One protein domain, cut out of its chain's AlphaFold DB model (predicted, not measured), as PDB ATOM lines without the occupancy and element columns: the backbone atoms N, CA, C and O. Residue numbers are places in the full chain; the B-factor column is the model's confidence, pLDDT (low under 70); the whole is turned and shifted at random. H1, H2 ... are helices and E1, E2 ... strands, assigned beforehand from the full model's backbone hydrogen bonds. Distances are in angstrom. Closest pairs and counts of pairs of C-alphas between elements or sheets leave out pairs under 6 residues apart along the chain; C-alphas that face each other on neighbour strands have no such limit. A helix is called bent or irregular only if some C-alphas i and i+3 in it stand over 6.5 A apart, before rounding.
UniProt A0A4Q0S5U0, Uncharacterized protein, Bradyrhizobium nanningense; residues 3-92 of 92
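What this domain is: This is residues 3 to 92 of the 92 residues of an uncharacterized protein of Bradyrhizobium nanningense (UniProt A0A4Q0S5U0). Two helices, H2 and H3, cross as a packed pair at one end of an elongated, open model, and two separate arms, the hairpin of strands E1 and E2 and the helices H4 and H5, reach toward the other end. Short H1 packs on residues 36 to 40 of H2. The printed part has 90 residues with five named helices and two named strands, in the order H1, E1, E2, H2, H3, H4, H5; the two-stranded sheet is antiparallel and the class is mostly helix. The whole is loose, with a radius of gyration of the C-alphas of 15.6 A, and spans 46 by 29 by 23 A.

How they stand to each other: H1, residues 10 to 15, touches H2, residues 36 to 49, at residues 36 to 40 of H2 alone; their closest C-alphas, Leu 15 and Phe 36, are 5.4 A apart. E1, residues 19 to 22, and E2, residues 28 to 31, form an antiparallel hairpin, with N 19 and O 31 within hydrogen-bond range at 2.9 A. H3, residues 55 to 71, touches H2 at a steep tilt of 56 degrees, opposite ways, closest at the C-alphas of Cys 41 and Ala 64, 4.9 A. H4, residues 76 to 84, and H3 meet only through their link. H5, residues 86 to 90, is close to H4 but not clearly touching, closest at the C-alphas of Asp 81 and Arg 87, 5.1 A. E2 and H4 are apart. Every O i to N i+4 pair is within hydrogen-bond range in H1, H2, H4 and H5, and 11 of 13 in H3.

Where its parts are: H1 begins at C-alpha 10, (-33.995, 35.359, -21.249). H2 is 20.3 A long and H3 25.2 A; H3 is only just irregular, with C-alphas 56 and 59 6.7 A apart. H4 measures 12.3 A, E1 10.2 A and E2 10.3 A. H5 ends at C-alpha 90, (-46.628, 56.482, -30.478).

The domain as a whole: The two C-alphas farthest apart, of Val 55 and Met 92, are 48.5 A apart. The printed part has no cut, and the six links between named elements are tight. Residues 73 to 74 and 87 to 92 have pLDDT under 70.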
ATOM      1  N   ASN A   3     -20.384  34.636 -12.307       92.81
ATOM      2  CA  ASN A   3     -21.099  34.918 -11.058       92.81
ATOM      3  C   ASN A   3     -22.356  35.800 -11.217       92.81
ATOM      4  O   ASN A   3     -23.087  35.967 -10.247       92.81
ATOM      5  N   LEU A   4     -22.580  36.397 -12.394       93.81
ATOM      6  CA  LEU A   4     -23.782  37.176 -12.709       93.81
ATOM      7  C   LEU A   4     -24.789  36.395 -13.562       93.81
ATOM      8  O   LEU A   4     -25.964  36.744 -13.543       93.81
ATOM      9  N   GLU A   5     -24.349  35.348 -14.265       93.44
ATOM     10  CA  GLU A   5     -25.196  34.511 -15.133       93.44
ATOM     11  C   GLU A   5     -26.481  34.022 -14.443       93.44
ATOM     12  O   GLU A   5     -27.535  34.153 -15.055       93.44
ATOM     13  N   PRO A   6     -26.473  33.585 -13.162       95.44
ATOM     14  CA  PRO A   6     -27.697  33.137 -12.487       95.44
ATOM     15  C   PRO A   6     -28.771  34.219 -12.298       95.44
ATOM     16  O   PRO A   6     -29.889  33.909 -11.898       95.44
ATOM     17  N   PHE A   7     -28.434  35.491 -12.516       94.62
ATOM     18  CA  PHE A   7     -29.356  36.618 -12.372       94.62
ATOM     19  C   PHE A   7     -29.787  37.197 -13.719       94.62
ATOM     20  O   PHE A   7     -30.564  38.146 -13.725       94.62
ATOM     21  N   ILE A   8     -29.289  36.666 -14.837       93.75
ATOM     22  CA  ILE A   8     -29.663  37.094 -16.184       93.75
ATOM     23  C   ILE A   8     -30.725  36.121 -16.694       93.75
ATOM     24  O   ILE A   8     -30.454  34.934 -16.847       93.75
ATOM     25  N   ASP A   9     -31.931  36.624 -16.939       91.75
ATOM     26  CA  ASP A   9     -33.004  35.860 -17.576       91.75
ATOM     27  C   ASP A   9     -33.047  36.100 -19.093       91.75
ATOM     28  O   ASP A   9     -32.402  37.006 -19.628       91.75
ATOM     29  N   GLU A  10     -33.813  35.265 -19.797       89.88
ATOM     30  CA  GLU A  10     -33.995  35.359 -21.249       89.88
ATOM     31  C   GLU A  10     -34.580  36.711 -21.679       89.88
ATOM     32  O   GLU A  10     -34.218  37.227 -22.736       89.88
ATOM     33  N   GLY A  11     -35.425  37.327 -20.846       87.81
ATOM     34  CA  GLY A  11     -35.990  38.647 -21.111       87.81
ATOM     35  C   GLY A  11     -34.899  39.708 -21.230       87.81
ATOM     36  O   GLY A  11     -34.853  40.443 -22.214       87.81
ATOM     37  N   LEU A  12     -33.954  39.733 -20.289       89.44
ATOM     38  CA  LEU A  12     -32.809  40.642 -20.348       89.44
ATOM     39  C   LEU A  12     -31.922  40.395 -21.578       89.44
ATOM     40  O   LEU A  12     -31.419  41.350 -22.173       89.44
ATOM     41  N   VAL A  13     -31.746  39.140 -21.995       89.44
ATOM     42  CA  VAL A  13     -30.999  38.822 -23.225       89.44
ATOM     43  C   VAL A  13     -31.692  39.423 -24.448       89.44
ATOM     44  O   VAL A  13     -31.028  40.016 -25.296       89.44
ATOM     45  N   VAL A  14     -33.022  39.344 -24.515       87.75
ATOM     46  CA  VAL A  14     -33.799  39.965 -25.597       87.75
ATOM     47  C   VAL A  14     -33.668  41.492 -25.579       87.75
ATOM     48  O   VAL A  14     -33.517  42.102 -26.635       87.75
ATOM     49  N   LEU A  15     -33.669  42.120 -24.401       85.62
ATOM     50  CA  LEU A  15     -33.493  43.573 -24.263       85.62
ATOM     51  C   LEU A  15     -32.080  44.057 -24.616       85.62
ATOM     52  O   LEU A  15     -31.902  45.218 -24.984       85.62
ATOM     53  N   ALA A  16     -31.084  43.173 -24.527       88.38
ATOM     54  CA  ALA A  16     -29.704  43.458 -24.911       88.38
ATOM     55  C   ALA A  16     -29.497  43.512 -26.435       88.38
ATOM     56  O   ALA A  16     -28.397  43.847 -26.887       88.38
ATOM     57  N   ASN A  17     -30.523  43.183 -27.230       91.69
ATOM     58  CA  ASN A  17     -30.447  43.275 -28.679       91.69
ATOM     59  C   ASN A  17     -30.211  44.723 -29.113       91.69
ATOM     60  O   ASN A  17     -30.990  45.632 -28.820       91.69
ATOM     61  N   GLN A  18     -29.112  44.912 -29.833       92.00
ATOM     62  CA  GLN A  18     -28.732  46.198 -30.391       92.00
ATOM     63  C   GLN A  18     -29.665  46.567 -31.542       92.00
ATOM     64  O   GLN A  18     -29.889  45.773 -32.455       92.00
ATOM     65  N   MET A  19     -30.173  47.795 -31.513       91.94
ATOM     66  CA  MET A  19     -30.932  48.382 -32.610       91.94
ATOM     67  C   MET A  19     -30.033  49.348 -33.371       91.94
ATOM     68  O   MET A  19     -29.611  50.367 -32.825       91.94
ATOM     69  N   GLU A  20     -29.736  49.045 -34.629       95.06
ATOM     70  CA  GLU A  20     -29.012  49.972 -35.496       95.06
ATOM     71  C   GLU A  20     -29.957  51.042 -36.047       95.06
ATOM     72  O   GLU A  20     -31.049  50.744 -36.530       95.06
ATOM     73  N   PHE A  21     -29.519  52.298 -36.025       92.44
ATOM     74  CA  PHE A  21     -30.244  53.412 -36.629       92.44
ATOM     75  C   PHE A  21     -29.274  54.452 -37.199       92.44
ATOM     76  O   PHE A  21     -28.051  54.342 -37.067       92.44
ATOM     77  N   ARG A  22     -29.812  55.464 -37.881       95.06
ATOM     78  CA  ARG A  22     -29.046  56.635 -38.317       95.06
ATOM     79  C   ARG A  22     -29.539  57.864 -37.574       95.06
ATOM     80  O   ARG A  22     -30.743  58.043 -37.440       95.06
ATOM     81  N   THR A  23     -28.613  58.692 -37.105       92.06
ATOM     82  CA  THR A  23     -28.938  60.008 -36.548       92.06
ATOM     83  C   THR A  23     -29.404  60.953 -37.655       92.06
ATOM     84  O   THR A  23     -29.181  60.684 -38.838       92.06
ATOM     85  N   ASP A  24     -29.962  62.104 -37.284       88.56
ATOM     86  CA  ASP A  24     -30.378  63.143 -38.240       88.56
ATOM     87  C   ASP A  24     -29.218  63.658 -39.110       88.56
ATOM     88  O   ASP A  24     -29.416  64.109 -40.234       88.56
ATOM     89  N   GLN A  25     -27.980  63.530 -38.624       93.88
ATOM     90  CA  GLN A  25     -26.758  63.851 -39.369       93.88
ATOM     91  C   GLN A  25     -26.290  62.706 -40.292       93.88
ATOM     92  O   GLN A  25     -25.212  62.779 -40.879       93.88
ATOM     93  N   GLY A  26     -27.061  61.620 -40.402       93.31
ATOM     94  CA  GLY A  26     -26.756  60.444 -41.220       93.31
ATOM     95  C   GLY A  26     -25.737  59.476 -40.609       93.31
ATOM     96  O   GLY A  26     -25.366  58.490 -41.253       93.31
ATOM     97  N   VAL A  27     -25.286  59.719 -39.373       96.88
ATOM     98  CA  VAL A  27     -24.280  58.892 -38.691       96.88
ATOM     99  C   VAL A  27     -24.925  57.604 -38.191       96.88
ATOM    100  O   VAL A  27     -25.986  57.640 -37.573       96.88
ATOM    101  N   LYS A  28     -24.288  56.453 -38.438       95.94
ATOM    102  CA  LYS A  28     -24.733  55.176 -37.866       95.94
ATOM    103  C   LYS A  28     -24.562  55.190 -36.349       95.94
ATOM    104  O   LYS A  28     -23.480  55.499 -35.855       95.94
ATOM    105  N   ALA A  29     -25.608  54.805 -35.637       94.81
ATOM    106  CA  ALA A  29     -25.630  54.691 -34.191       94.81
ATOM    107  C   ALA A  29     -26.312  53.387 -33.771       94.81
ATOM    108  O   ALA A  29     -26.989  52.729 -34.565       94.81
ATOM    109  N   VAL A  30     -26.105  53.018 -32.510       93.75
ATOM    110  CA  VAL A  30     -26.698  51.831 -31.900       93.75
ATOM    111  C   VAL A  30     -27.465  52.246 -30.657       93.75
ATOM    112  O   VAL A  30     -26.969  53.028 -29.845       93.75
ATOM    113  N   GLY A  31     -28.674  51.717 -30.526       92.06
ATOM    114  CA  GLY A  31     -29.551  51.897 -29.383       92.06
ATOM    115  C   GLY A  31     -29.884  50.569 -28.717       92.06
ATOM    116  O   GLY A  31     -29.642  49.493 -29.264       92.06
ATOM    117  N   TYR A  32     -30.472  50.672 -27.534       91.62
ATOM    118  CA  TYR A  32     -31.024  49.556 -26.776       91.62
ATOM    119  C   TYR A  32     -32.444  49.918 -26.356       91.62
ATOM    120  O   TYR A  32     -32.807  51.098 -26.339       91.62
ATOM    121  N   ALA A  33     -33.233  48.917 -25.980       89.44
ATOM    122  CA  ALA A  33     -34.534  49.161 -25.377       89.44
ATOM    123  C   ALA A  33     -34.384  50.012 -24.098       89.44
ATOM    124  O   ALA A  33     -33.458  49.805 -23.311       89.44
ATOM    125  N   ALA A  34     -35.292  50.968 -23.871       88.00
ATOM    126  CA  ALA A  34     -35.188  51.917 -22.755       88.00
ATOM    127  C   ALA A  34     -35.152  51.225 -21.376       88.00
ATOM    128  O   ALA A  34     -34.471  51.675 -20.453       88.00
ATOM    129  N   ASN A  35     -35.836  50.088 -21.254       88.44
ATOM    130  CA  ASN A  35     -35.876  49.251 -20.057       88.44
ATOM    131  C   ASN A  35     -34.620  48.379 -19.845       88.44
ATOM    132  O   ASN A  35     -34.462  47.811 -18.765       88.44
ATOM    133  N   PHE A  36     -33.694  48.308 -20.807       92.00
ATOM    134  CA  PHE A  36     -32.477  47.502 -20.679       92.00
ATOM    135  C   PHE A  36     -31.609  47.937 -19.486       92.00
ATOM    136  O   PHE A  36     -31.170  47.109 -18.688       92.00
ATOM    137  N   LEU A  37     -31.383  49.245 -19.318       91.56
ATOM    138  CA  LEU A  37     -30.559  49.771 -18.224       91.56
ATOM    139  C   LEU A  37     -31.150  49.490 -16.821       91.56
ATOM    140  O   LEU A  37     -30.388  49.040 -15.955       91.56
ATOM    141  N   PRO A  38     -32.458  49.713 -16.561       92.25
ATOM    142  CA  PRO A  38     -33.107  49.270 -15.326       92.25
ATOM    143  C   PRO A  38     -32.865  47.794 -14.994       92.25
ATOM    144  O   PRO A  38     -32.480  47.474 -13.867       92.25
ATOM    145  N   GLU A  39     -33.016  46.904 -15.974       92.81
ATOM    146  CA  GLU A  39     -32.840  45.465 -15.765       92.81
ATOM    147  C   GLU A  39     -31.391  45.095 -15.433       92.81
ATOM    148  O   GLU A  39     -31.129  44.322 -14.505       92.81
ATOM    149  N   VAL A  40     -30.415  45.730 -16.090       94.19
ATOM    150  CA  VAL A  40     -28.996  45.584 -15.725       94.19
ATOM    151  C   VAL A  40     -28.763  46.022 -14.276       94.19
ATOM    152  O   VAL A  40     -28.042  45.353 -13.529       94.19
ATOM    153  N   CYS A  41     -29.400  47.107 -13.828       95.06
ATOM    154  CA  CYS A  41     -29.297  47.533 -12.434       95.06
ATOM    155  C   CYS A  41     -29.909  46.501 -11.471       95.06
ATOM    156  O   CYS A  41     -29.325  46.214 -10.420       95.06
ATOM    157  N   ALA A  42     -31.034  45.888 -11.843       94.38
ATOM    158  CA  ALA A  42     -31.677  44.833 -11.067       94.38
ATOM    159  C   ALA A  42     -30.804  43.570 -10.945       94.38
ATOM    160  O   ALA A  42     -30.766  42.958  -9.871       94.38
ATOM    161  N   VAL A  43     -30.056  43.197 -11.991       96.25
ATOM    162  CA  VAL A  43     -29.051  42.114 -11.947       96.25
ATOM    163  C   VAL A  43     -28.005  42.387 -10.870       96.25
ATOM    164  O   VAL A  43     -27.781  41.550  -9.992       96.25
ATOM    165  N   PHE A  44     -27.395  43.576 -10.881       97.06
ATOM    166  CA  PHE A  44     -26.381  43.934  -9.886       97.06
ATOM    167  C   PHE A  44     -26.956  43.999  -8.469       97.06
ATOM    168  O   PHE A  44     -26.296  43.555  -7.531       97.06
ATOM    169  N   ALA A  45     -28.190  44.479  -8.303       96.19
ATOM    170  CA  ALA A  45     -28.859  44.498  -7.006       96.19
ATOM    171  C   ALA A  45     -29.110  43.077  -6.465       96.19
ATOM    172  O   ALA A  45     -28.857  42.813  -5.288       96.19
ATOM    173  N   ARG A  46     -29.564  42.143  -7.315       96.81
ATOM    174  CA  ARG A  46     -29.742  40.725  -6.950       96.81
ATOM    175  C   ARG A  46     -28.408  40.068  -6.580       96.81
ATOM    176  O   ARG A  46     -28.305  39.470  -5.512       96.81
ATOM    177  N   ALA A  47     -27.375  40.254  -7.399       97.38
ATOM    178  CA  ALA A  47     -26.043  39.705  -7.149       97.38
ATOM    179  C   ALA A  47     -25.380  40.285  -5.883       97.38
ATOM    180  O   ALA A  47     -24.721  39.555  -5.140       97.38
ATOM    181  N   GLN A  48     -25.580  41.580  -5.599       96.69
ATOM    182  CA  GLN A  48     -25.142  42.224  -4.355       96.69
ATOM    183  C   GLN A  48     -25.826  41.581  -3.141       96.69
ATOM    184  O   GLN A  48     -25.136  41.225  -2.188       96.69
ATOM    185  N   ARG A  49     -27.156  41.392  -3.182       96.81
ATOM    186  CA  ARG A  49     -27.917  40.741  -2.096       96.81
ATOM    187  C   ARG A  49     -27.489  39.293  -1.864       96.81
ATOM    188  O   ARG A  49     -27.469  38.849  -0.726       96.81
ATOM    189  N   ALA A  50     -27.112  38.583  -2.926       97.38
ATOM    190  CA  ALA A  50     -26.591  37.222  -2.843       97.38
ATOM    191  C   ALA A  50     -25.125  37.148  -2.367       97.38
ATOM    192  O   ALA A  50     -24.608  36.056  -2.156       97.38
ATOM    193  N   GLY A  51     -24.428  38.281  -2.220       97.06
ATOM    194  CA  GLY A  51     -23.036  38.316  -1.759       97.06
ATOM    195  C   GLY A  51     -22.013  37.766  -2.762       97.06
ATOM    196  O   GLY A  51     -20.859  37.552  -2.400       97.06
ATOM    197  N   VAL A  52     -22.396  37.559  -4.026       97.56
ATOM    198  CA  VAL A  52     -21.557  36.881  -5.035       97.56
ATOM    199  C   VAL A  52     -20.740  37.835  -5.908       97.56
ATOM    200  O   VAL A  52     -20.073  37.407  -6.854       97.56
ATOM    201  N   LEU A  53     -20.788  39.141  -5.635       97.31
ATOM    202  CA  LEU A  53     -20.043  40.133  -6.405       97.31
ATOM    203  C   LEU A  53     -18.536  40.036  -6.165       97.31
ATOM    204  O   LEU A  53     -18.042  40.092  -5.035       97.31
ATOM    205  N   LYS A  54     -17.787  40.013  -7.267       96.25
ATOM    206  CA  LYS A  54     -16.331  40.146  -7.250       96.25
ATOM    207  C   LYS A  54     -15.940  41.572  -6.870       96.25
ATOM    208  O   LYS A  54     -16.682  42.517  -7.128       96.25
ATOM    209  N   VAL A  55     -14.733  41.745  -6.326       95.69
ATOM    210  CA  VAL A  55     -14.184  43.063  -5.940       95.69
ATOM    211  C   VAL A  55     -14.311  44.082  -7.078       95.69
ATOM    212  O   VAL A  55     -14.786  45.193  -6.859       95.69
ATOM    213  N   THR A  56     -13.989  43.672  -8.307       94.12
ATOM    214  CA  THR A  56     -14.059  44.513  -9.512       94.12
ATOM    215  C   THR A  56     -15.479  44.939  -9.895       94.12
ATOM    216  O   THR A  56     -15.651  45.949 -10.568       94.12
ATOM    217  N   GLN A  57     -16.507  44.209  -9.455       96.00
ATOM    218  CA  GLN A  57     -17.910  44.493  -9.771       96.00
ATOM    219  C   GLN A  57     -18.587  45.399  -8.738       96.00
ATOM    220  O   GLN A  57     -19.636  45.962  -9.034       96.00
ATOM    221  N   ARG A  58     -18.003  45.586  -7.546       95.75
ATOM    222  CA  ARG A  58     -18.623  46.383  -6.469       95.75
ATOM    223  C   ARG A  58     -18.816  47.846  -6.857       95.75
ATOM    224  O   ARG A  58     -19.872  48.409  -6.597       95.75
ATOM    225  N   ASN A  59     -17.840  48.436  -7.547       96.38
ATOM    226  CA  ASN A  59     -17.958  49.808  -8.049       96.38
ATOM    227  C   ASN A  59     -19.088  49.948  -9.080       96.38
ATOM    228  O   ASN A  59     -19.775  50.966  -9.105       96.38
ATOM    229  N   ILE A  60     -19.301  48.921  -9.907       96.19
ATOM    230  CA  ILE A  60     -20.393  48.895 -10.889       96.19
ATOM    231  C   ILE A  60     -21.732  48.756 -10.165       96.19
ATOM    232  O   ILE A  60     -22.634  49.548 -10.415       96.19
ATOM    233  N   ALA A  61     -21.839  47.821  -9.217       97.06
ATOM    234  CA  ALA A  61     -23.048  47.619  -8.424       97.06
ATOM    235  C   ALA A  61     -23.445  48.870  -7.626       97.06
ATOM    236  O   ALA A  61     -24.624  49.205  -7.555       97.06
ATOM    237  N   HIS A  62     -22.468  49.605  -7.090       97.06
ATOM    238  CA  HIS A  62     -22.719  50.873  -6.412       97.06
ATOM    239  C   HIS A  62     -23.327  51.924  -7.356       97.06
ATOM    240  O   HIS A  62     -24.358  52.515  -7.039       97.06
ATOM    241  N   ARG A  63     -22.742  52.116  -8.546       96.88
ATOM    242  CA  ARG A  63     -23.270  53.047  -9.561       96.88
ATOM    243  C   ARG A  63     -24.653  52.629 -10.059       96.88
ATOM    244  O   ARG A  63     -25.533  53.473 -10.181       96.88
ATOM    245  N   ALA A  64     -24.849  51.333 -10.291       96.00
ATOM    246  CA  ALA A  64     -26.141  50.765 -10.653       96.00
ATOM    247  C   ALA A  64     -27.200  51.033  -9.572       96.00
ATOM    248  O   ALA A  64     -28.330  51.378  -9.898       96.00
ATOM    249  N   GLY A  65     -26.825  50.956  -8.292       95.44
ATOM    250  CA  GLY A  65     -27.697  51.317  -7.173       95.44
ATOM    251  C   GLY A  65     -28.134  52.782  -7.202       95.44
ATOM    252  O   GLY A  65     -29.321  53.060  -7.059       95.44
ATOM    253  N   ILE A  66     -27.205  53.709  -7.463       94.62
ATOM    254  CA  ILE A  66     -27.520  55.143  -7.595       94.62
ATOM    255  C   ILE A  66     -28.511  55.377  -8.743       94.62
ATOM    256  O   ILE A  66     -29.491  56.100  -8.578       94.62
ATOM    257  N   ILE A  67     -28.274  54.756  -9.901       92.06
ATOM    258  CA  ILE A  67     -29.160  54.872 -11.067       92.06
ATOM    259  C   ILE A  67     -30.546  54.299 -10.738       92.06
ATOM    260  O   ILE A  67     -31.552  54.973 -10.949       92.06
ATOM    261  N   ALA A  68     -30.603  53.097 -10.159       91.50
ATOM    262  CA  ALA A  68     -31.853  52.442  -9.783       91.50
ATOM    263  C   ALA A  68     -32.683  53.272  -8.792       91.50
ATOM    264  O   ALA A  68     -33.898  53.354  -8.936       91.50
ATOM    265  N   GLU A  69     -32.053  53.925  -7.813       89.50
ATOM    266  CA  GLU A  69     -32.752  54.795  -6.857       89.50
ATOM    267  C   GLU A  69     -33.419  56.001  -7.542       89.50
ATOM    268  O   GLU A  69     -34.497  56.455  -7.147       89.50
ATOM    269  N   ARG A  70     -32.793  56.540  -8.593       85.19
ATOM    270  CA  ARG A  70     -33.380  57.632  -9.380       85.19
ATOM    271  C   ARG A  70     -34.526  57.138 -10.257       85.19
ATOM    272  O   ARG A  70     -35.549  57.810 -10.321       85.19
ATOM    273  N   LEU A  71     -34.388  55.948 -10.840       84.19
ATOM    274  CA  LEU A  71     -35.412  55.318 -11.678       84.19
ATOM    275  C   LEU A  71     -36.629  54.801 -10.891       84.19
ATOM    276  O   LEU A  71     -37.706  54.684 -11.450       84.19
ATOM    277  N   GLN A  72     -36.541  54.563  -9.579       75.94
ATOM    278  CA  GLN A  72     -37.732  54.225  -8.774       75.94
ATOM    279  C   GLN A  72     -38.813  55.318  -8.786       75.94
ATOM    280  O   GLN A  72     -39.963  55.047  -8.449       75.94
ATOM    281  N   ARG A  73     -38.447  56.554  -9.145       63.28
ATOM    282  CA  ARG A  73     -39.365  57.696  -9.206       63.28
ATOM    283  C   ARG A  73     -40.087  57.819 -10.553       63.28
ATOM    284  O   ARG A  73     -41.129  58.464 -10.585       63.28
ATOM    285  N   SER A  74     -39.565  57.194 -11.615       67.50
ATOM    286  CA  SER A  74     -40.101  57.283 -12.980       67.50
ATOM    287  C   SER A  74     -39.670  56.081 -13.826       67.50
ATOM    288  O   SER A  74     -38.496  55.722 -13.824       67.50
ATOM    289  N   ASP A  75     -40.575  55.506 -14.622       80.94
ATOM    290  CA  ASP A  75     -40.207  54.455 -15.581       80.94
ATOM    291  C   ASP A  75     -39.226  54.992 -16.644       80.94
ATOM    292  O   ASP A  75     -39.403  56.097 -17.162       80.94
ATOM    293  N   ALA A  76     -38.193  54.215 -16.988       84.19
ATOM    294  CA  ALA A  76     -37.160  54.617 -17.943       84.19
ATOM    295  C   ALA A  76     -37.747  54.945 -19.321       84.19
ATOM    296  O   ALA A  76     -37.322  55.910 -19.952       84.19
ATOM    297  N   THR A  77     -38.766  54.198 -19.755       85.06
ATOM    298  CA  THR A  77     -39.507  54.497 -20.989       85.06
ATOM    299  C   THR A  77     -40.188  55.858 -20.898       85.06
ATOM    300  O   THR A  77     -40.045  56.679 -21.794       85.06
ATOM    301  N   SER A  78     -40.859  56.141 -19.777       84.75
ATOM    302  CA  SER A  78     -41.521  57.429 -19.555       84.75
ATOM    303  C   SER A  78     -40.539  58.601 -19.538       84.75
ATOM    304  O   SER A  78     -40.884  59.674 -20.022       84.75
ATOM    305  N   LEU A  79     -39.336  58.414 -18.984       86.50
ATOM    306  CA  LEU A  79     -38.287  59.439 -18.979       86.50
ATOM    307  C   LEU A  79     -37.771  59.728 -20.391       86.50
ATOM    308  O   LEU A  79     -37.553  60.885 -20.743       86.50
ATOM    309  N   VAL A  80     -37.584  58.683 -21.202       87.38
ATOM    310  CA  VAL A  80     -37.204  58.833 -22.613       87.38
ATOM    311  C   VAL A  80     -38.315  59.542 -23.384       87.38
ATOM    312  O   VAL A  80     -38.037  60.498 -24.106       87.38
ATOM    313  N   ASP A  81     -39.564  59.126 -23.194       85.75
ATOM    314  CA  ASP A  81     -40.739  59.735 -23.819       85.75
ATOM    315  C   ASP A  81     -40.857  61.232 -23.485       85.75
ATOM    316  O   ASP A  81     -41.090  62.037 -24.381       85.75
ATOM    317  N   GLU A  82     -40.667  61.621 -22.220       84.38
ATOM    318  CA  GLU A  82     -40.696  63.024 -21.777       84.38
ATOM    319  C   GLU A  82     -39.553  63.843 -22.387       84.38
ATOM    320  O   GLU A  82     -39.775  64.940 -22.893       84.38
ATOM    321  N   ALA A  83     -38.331  63.303 -22.382       87.31
ATOM    322  CA  ALA A  83     -37.158  64.005 -22.899       87.31
ATOM    323  C   ALA A  83     -37.178  64.179 -24.427       87.31
ATOM    324  O   ALA A  83     -36.530  65.084 -24.949       87.31
ATOM    325  N   THR A  84     -37.882  63.298 -25.141       87.12
ATOM    326  CA  THR A  84     -37.927  63.285 -26.613       87.12
ATOM    327  C   THR A  84     -39.239  63.810 -27.190       87.12
ATOM    328  O   THR A  84     -39.298  64.082 -28.386       87.12
ATOM    329  N   GLY A  85     -40.295  63.922 -26.380       80.94
ATOM    330  CA  GLY A  85     -41.660  64.157 -26.860       80.94
ATOM    331  C   GLY A  85     -42.269  62.950 -27.586       80.94
ATOM    332  O   GLY A  85     -43.361  63.050 -28.137       80.94
ATOM    333  N   TYR A  86     -41.601  61.787 -27.590       76.81
ATOM    334  CA  TYR A  86     -42.007  60.626 -28.392       76.81
ATOM    335  C   TYR A  86     -43.352  60.012 -27.972       76.81
ATOM    336  O   TYR A  86     -43.972  59.301 -28.764       76.81
ATOM    337  N   ARG A  87     -43.845  60.319 -26.761       64.62
ATOM    338  CA  ARG A  87     -45.162  59.862 -26.283       64.62
ATOM    339  C   ARG A  87     -46.272  60.155 -27.292       64.62
ATOM    340  O   ARG A  87     -47.077  59.278 -27.580       64.62
ATOM    341  N   GLU A  88     -46.262  61.361 -27.853       58.81
ATOM    342  CA  GLU A  88     -47.288  61.857 -28.777       58.81
ATOM    343  C   GLU A  88     -47.225  61.145 -30.136       58.81
ATOM    344  O   GLU A  88     -48.250  60.914 -30.768       58.81
ATOM    345  N   THR A  89     -46.034  60.712 -30.554       61.03
ATOM    346  CA  THR A  89     -45.806  60.019 -31.829       61.03
ATOM    347  C   THR A  89     -46.252  58.553 -31.801       61.03
ATOM    348  O   THR A  89     -46.560  57.989 -32.848       61.03
ATOM    349  N   ARG A  90     -46.265  57.906 -30.627       64.94
ATOM    350  CA  ARG A  90     -46.628  56.482 -30.478       64.94
ATOM    351  C   ARG A  90     -48.137  56.244 -30.349       64.94
ATOM    352  O   ARG A  90     -48.592  55.148 -30.659       64.94
ATOM    353  N   GLU A  91     -48.886  57.228 -29.854       61.09
ATOM    354  CA  GLU A  91     -50.339  57.133 -29.622       61.09
ATOM    355  C   GLU A  91     -51.194  57.629 -30.809       61.09
ATOM    356  O   GLU A  91     -52.422  57.580 -30.728       61.09
ATOM    357  N   MET A  92     -50.559  58.083 -31.899       47.00
ATOM    358  CA  MET A  92     -51.204  58.494 -33.159       47.00
ATOM    359  C   MET A  92     -51.456  57.341 -34.134       47.00
ATOM    360  O   MET A  92     -50.610  56.424 -34.220       47.00
TER     361      MET A  92